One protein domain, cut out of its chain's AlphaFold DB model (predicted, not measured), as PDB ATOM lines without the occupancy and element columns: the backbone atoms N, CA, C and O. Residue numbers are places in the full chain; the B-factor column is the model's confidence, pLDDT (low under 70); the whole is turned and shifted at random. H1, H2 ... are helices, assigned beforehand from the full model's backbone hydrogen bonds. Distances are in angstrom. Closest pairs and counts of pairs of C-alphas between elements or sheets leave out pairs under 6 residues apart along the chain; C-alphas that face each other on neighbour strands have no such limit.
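Overview. This is residues 116 to 158 of the 159 residues of an uncharacterized protein of Eumeta variegata (UniProt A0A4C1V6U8). Three helices make an open, loosely folded C: H1 and H2 follow end to end along the long axis, and the chain then folds back so that H3, the longest helix, comes near both. The printed part has 43 residues with three named helices in the order H1, H2, H3 and no named strand; its class is all helix. It is only just compact, close to loose, with a radius of gyration of the C-alphas of 10.8 A, and elongated, spanning 31 by 20 by 16 A.

Arrangement. H3, residues 144 to 156, is close to but not clearly touching H1, residues 120 to 128; their closest C-alphas, Val 125 and Val 151, are 7.2 A apart. They run opposite ways at a steep tilt of 68 degrees, only just short of about perpendicular. H3 is also close to but not clearly touching H2, residues 131 to 139; their closest C-alphas, Trp 137 and Arg 147, are 7.4 A apart. These run opposite ways at a steep tilt of 40 degrees. H1 and H2 meet only through their link. In H1, H2 and H3 every O i to N i+4 pair is within hydrogen-bond range.

Along the chain. H3 measures 18.4 A from C-alpha 144 at (201.284, 159.507, 194.445) to C-alpha 156 at (196.458, 143.946, 203.076). H1, from C-alpha 120 at (186.624, 152.771, 209.454), and H2 each measure 12.2 A.

Size, cuts and confidence. The C-alphas farthest apart, Leu 118 and Met 140, are 31.6 A apart. The printed part has no cut, and both links are tight. Residues 116 to 118 and 158 have pLDDT under 70.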
ATOM      1  N   ASP A 116     183.587 161.532 207.147       68.38
ATOM      2  CA  ASP A 116     184.769 160.717 206.850       68.38
ATOM      3  C   ASP A 116     185.224 159.857 208.040       68.38
ATOM      4  O   ASP A 116     185.762 158.772 207.862       68.38
ATOM      5  N   SER A 117     184.989 160.316 209.269       64.69
ATOM      6  CA  SER A 117     185.355 159.596 210.496       64.69
ATOM      7  C   SER A 117     184.388 158.457 210.834       64.69
ATOM      8  O   SER A 117     184.678 157.682 211.738       64.69
ATOM      9  N   LEU A 118     183.242 158.367 210.150       64.19
ATOM     10  CA  LEU A 118     182.286 157.262 210.285       64.19
ATOM     11  C   LEU A 118     182.687 156.044 209.446       64.19
ATOM     12  O   LEU A 118     182.140 154.964 209.649       64.19
ATOM     13  N   PHE A 119     183.623 156.214 208.510       76.19
ATOM     14  CA  PHE A 119     184.175 155.127 207.717       76.19
ATOM     15  C   PHE A 119     185.473 154.649 208.363       76.19
ATOM     16  O   PHE A 119     186.465 155.386 208.440       76.19
ATOM     17  N   ASP A 120     185.468 153.401 208.821       74.50
ATOM     18  CA  ASP A 120     186.624 152.771 209.454       74.50
ATOM     19  C   ASP A 120     187.844 152.818 208.528       74.50
ATOM     20  O   ASP A 120     188.953 153.119 208.966       74.50
ATOM     21  N   GLU A 121     187.648 152.622 207.224       76.31
ATOM     22  CA  GLU A 121     188.699 152.655 206.211       76.31
ATOM     23  C   GLU A 121     189.417 154.007 206.163       76.31
ATOM     24  O   GLU A 121     190.646 154.062 206.076       76.31
ATOM     25  N   VAL A 122     188.671 155.108 206.260       74.62
ATOM     26  CA  VAL A 122     189.242 156.459 206.246       74.62
ATOM     27  C   VAL A 122     189.979 156.737 207.554       74.62
ATOM     28  O   VAL A 122     191.084 157.283 207.535       74.62
ATOM     29  N   SER A 123     189.424 156.290 208.681       75.44
ATOM     30  CA  SER A 123     190.076 156.375 209.991       75.44
ATOM     31  C   SER A 123     191.377 155.568 210.038       75.44
ATOM     32  O   SER A 123     192.395 156.044 210.547       75.44
ATOM     33  N   TYR A 124     191.397 154.374 209.449       80.62
ATOM     34  CA  TYR A 124     192.591 153.545 209.347       80.62
ATOM     35  C   TYR A 124     193.661 154.191 208.471       80.62
ATOM     36  O   TYR A 124     194.821 154.267 208.889       80.62
ATOM     37  N   VAL A 125     193.287 154.708 207.294       83.56
ATOM     38  CA  VAL A 125     194.205 155.453 206.417       83.56
ATOM     39  C   VAL A 125     194.772 156.670 207.148       83.56
ATOM     40  O   VAL A 125     195.987 156.853 207.141       83.56
ATOM     41  N   ALA A 126     193.937 157.460 207.827       80.50
ATOM     42  CA  ALA A 126     194.377 158.630 208.586       80.50
ATOM     43  C   ALA A 126     195.344 158.266 209.729       80.50
ATOM     44  O   ALA A 126     196.336 158.961 209.943       80.50
ATOM     45  N   ASN A 127     195.101 157.151 210.425       83.00
ATOM     46  CA  ASN A 127     195.990 156.655 211.479       83.00
ATOM     47  C   ASN A 127     197.348 156.193 210.933       83.00
ATOM     48  O   ASN A 127     198.389 156.413 211.559       83.00
ATOM     49  N   TYR A 128     197.350 155.544 209.767       85.62
ATOM     50  CA  TYR A 128     198.581 155.097 209.124       85.62
ATOM     51  C   TYR A 128     199.384 156.269 208.549       85.62
ATOM     52  O   TYR A 128     200.585 156.384 208.798       85.62
ATOM     53  N   VAL A 129     198.722 157.169 207.819       86.75
ATOM     54  CA  VAL A 129     199.324 158.341 207.169       86.75
ATOM     55  C   VAL A 129     199.466 159.489 208.174       86.75
ATOM     56  O   VAL A 129     198.912 160.574 208.028       86.75
ATOM     57  N   ASN A 130     200.228 159.238 209.236       85.62
ATOM     58  CA  ASN A 130     200.563 160.248 210.233       85.62
ATOM     59  C   ASN A 130     201.714 161.161 209.764       85.62
ATOM     60  O   ASN A 130     202.370 160.918 208.748       85.62
ATOM     61  N   ASN A 131     202.013 162.194 210.556       85.88
ATOM     62  CA  ASN A 131     203.065 163.175 210.260       85.88
ATOM     63  C   ASN A 131     204.451 162.555 209.999       85.88
ATOM     64  O   ASN A 131     205.241 163.135 209.259       85.88
ATOM     65  N   GLY A 132     204.764 161.395 210.584       88.19
ATOM     66  CA  GLY A 132     206.027 160.695 210.335       88.19
ATOM     67  C   GLY A 132     206.071 160.039 208.954       88.19
ATOM     68  O   GLY A 132     207.074 160.130 208.252       88.19
ATOM     69  N   VAL A 133     204.964 159.423 208.532       87.69
ATOM     70  CA  VAL A 133     204.829 158.839 207.190       87.69
ATOM     71  C   VAL A 133     204.834 159.924 206.114       87.69
ATOM     72  O   VAL A 133     205.527 159.775 205.110       87.69
ATOM     73  N   LEU A 134     204.141 161.040 206.356       88.88
ATOM     74  CA  LEU A 134     204.113 162.180 205.439       88.88
ATOM     75  C   LEU A 134     205.507 162.779 205.225       88.88
ATOM     76  O   LEU A 134     205.939 162.898 204.080       88.88
ATOM     77  N   LYS A 135     206.249 163.055 206.307       91.12
ATOM     78  CA  LYS A 135     207.632 163.557 206.219       91.12
ATOM     79  C   LYS A 135     208.544 162.603 205.454       91.12
ATOM     80  O   LYS A 135     209.282 163.028 204.573       91.12
ATOM     81  N   ARG A 136     208.436 161.299 205.718       93.12
ATOM     82  CA  ARG A 136     209.204 160.272 205.004       93.12
ATOM     83  C   ARG A 136     208.908 160.271 203.501       93.12
ATOM     84  O   ARG A 136     209.830 160.168 202.698       93.12
ATOM     85  N   TRP A 137     207.644 160.400 203.101       92.81
ATOM     86  CA  TRP A 137     207.274 160.482 201.683       92.81
ATOM     87  C   TRP A 137     207.746 161.770 201.008       92.81
ATOM     88  O   TRP A 137     208.057 161.749 199.814       92.81
ATOM     89  N   GLU A 138     207.795 162.878 201.747       89.69
ATOM     90  CA  GLU A 138     208.363 164.144 201.276       89.69
ATOM     91  C   GLU A 138     209.878 164.031 201.071       89.69
ATOM     92  O   GLU A 138     210.376 164.369 199.997       89.69
ATOM     93  N   GLU A 139     210.599 163.465 202.042       92.38
ATOM     94  CA  GLU A 139     212.047 163.227 201.980       92.38
ATOM     95  C   GLU A 139     212.426 162.270 200.842       92.38
ATOM     96  O   GLU A 139     213.369 162.521 200.090       92.38
ATOM     97  N   MET A 140     211.654 161.195 200.662       90.00
ATOM     98  CA  MET A 140     211.867 160.204 199.603       90.00
ATOM     99  C   MET A 140     211.366 160.660 198.228       90.00
ATOM    100  O   MET A 140     211.546 159.933 197.249       90.00
ATOM    101  N   LYS A 141     210.715 161.830 198.134       90.06
ATOM    102  CA  LYS A 141     210.044 162.318 196.916       90.06
ATOM    103  C   LYS A 141     209.138 161.253 196.282       90.06
ATOM    104  O   LYS A 141     209.067 161.129 195.060       90.06
ATOM    105  N   SER A 142     208.450 160.468 197.114       87.00
ATOM    106  CA  SER A 142     207.618 159.358 196.648       87.00
ATOM    107  C   SER A 142     206.475 159.884 195.786       87.00
ATOM    108  O   SER A 142     205.813 160.853 196.169       87.00
ATOM    109  N   SER A 143     206.205 159.242 194.651       90.88
ATOM    110  CA  SER A 143     205.082 159.617 193.786       90.88
ATOM    111  C   SER A 143     203.738 159.222 194.406       90.88
ATOM    112  O   SER A 143     203.672 158.313 195.234       90.88
ATOM    113  N   THR A 144     202.640 159.854 193.978       87.31
ATOM    114  CA  THR A 144     201.284 159.507 194.445       87.31
ATOM    115  C   THR A 144     200.986 158.015 194.284       87.31
ATOM    116  O   THR A 144     200.476 157.390 195.208       87.31
ATOM    117  N   GLY A 145     201.389 157.413 193.158       87.25
ATOM    118  CA  GLY A 145     201.209 155.978 192.917       87.25
ATOM    119  C   GLY A 145     201.959 155.099 193.922       87.25
ATOM    120  O   GLY A 145     201.395 154.132 194.427       87.25
ATOM    121  N   GLN A 146     203.200 155.454 194.273       87.62
ATOM    122  CA  GLN A 146     203.982 154.723 195.280       87.62
ATOM    123  C   GLN A 146     203.351 154.823 196.673       87.62
ATOM    124  O   GLN A 146     203.249 153.812 197.366       87.62
ATOM    125  N   ARG A 147     202.868 156.015 197.045       90.31
ATOM    126  CA  ARG A 147     202.178 156.254 198.323       90.31
ATOM    127  C   ARG A 147     200.908 155.409 198.426       90.31
ATOM    128  O   ARG A 147     200.720 154.713 199.417       90.31
ATOM    129  N   CYS A 148     200.074 155.395 197.382       85.31
ATOM    130  CA  CYS A 148     198.862 154.573 197.353       85.31
ATOM    131  C   CYS A 148     199.177 153.074 197.478       85.31
ATOM    132  O   CYS A 148     198.539 152.382 198.267       85.31
ATOM    133  N   ILE A 149     200.178 152.567 196.745       87.88
ATOM    134  CA  ILE A 149     200.584 151.153 196.817       87.88
ATOM    135  C   ILE A 149     201.043 150.773 198.231       87.88
ATOM    136  O   ILE A 149     200.678 149.704 198.715       87.88
ATOM    137  N   GLU A 150     201.832 151.620 198.895       89.50
ATOM    138  CA  GLU A 150     202.282 151.388 200.274       89.50
ATOM    139  C   GLU A 150     201.100 151.297 201.247       89.50
ATOM    140  O   GLU A 150     201.015 150.347 202.025       89.50
ATOM    141  N   VAL A 151     200.155 152.235 201.148       87.56
ATOM    142  CA  VAL A 151     198.937 152.253 201.969       87.56
ATOM    143  C   VAL A 151     198.132 150.964 201.778       87.56
ATOM    144  O   VAL A 151     197.796 150.300 202.758       87.56
ATOM    145  N   PHE A 152     197.882 150.552 200.530       85.94
ATOM    146  CA  PHE A 152     197.148 149.314 200.246       85.94
ATOM    147  C   PHE A 152     197.872 148.061 200.747       85.94
ATOM    148  O   PHE A 152     197.220 147.154 201.260       85.94
ATOM    149  N   LYS A 153     199.206 147.998 200.637       85.88
ATOM    150  CA  LYS A 153     199.989 146.880 201.188       85.88
ATOM    151  C   LYS A 153     199.873 146.811 202.709       85.88
ATOM    152  O   LYS A 153     199.567 145.750 203.235       85.88
ATOM    153  N   ASN A 154     200.017 147.941 203.400       85.25
ATOM    154  CA  ASN A 154     199.905 147.977 204.858       85.25
ATOM    155  C   ASN A 154     198.534 147.489 205.363       85.25
ATOM    156  O   ASN A 154     198.478 146.851 206.408       85.25
ATOM    157  N   PHE A 155     197.441 147.766 204.643       80.69
ATOM    158  CA  PHE A 155     196.116 147.249 205.017       80.69
ATOM    159  C   PHE A 155     195.865 145.810 204.572       80.69
ATOM    160  O   PHE A 155     195.115 145.101 205.234       80.69
ATOM    161  N   LYS A 156     196.513 145.350 203.498       79.19
ATOM    162  CA  LYS A 156     196.458 143.946 203.076       79.19
ATOM    163  C   LYS A 156     197.166 143.017 204.066       79.19
ATOM    164  O   LYS A 156     196.670 141.928 204.307       79.19
ATOM    165  N   ASP A 157     198.290 143.451 204.630       70.75
ATOM    166  CA  ASP A 157     199.118 142.628 205.523       70.75
ATOM    167  C   ASP A 157     198.615 142.618 206.986       70.75
ATOM    168  O   ASP A 157     199.189 141.937 207.834       70.75
ATOM    169  N   ARG A 158     197.565 143.396 207.300       59.91
ATOM    170  CA  ARG A 158     196.958 143.524 208.641       59.91
ATOM    171  C   ARG A 158     195.590 142.835 208.790       59.91
ATOM    172  O   ARG A 158     195.032 142.897 209.884       59.91
TER     173      ARG A 158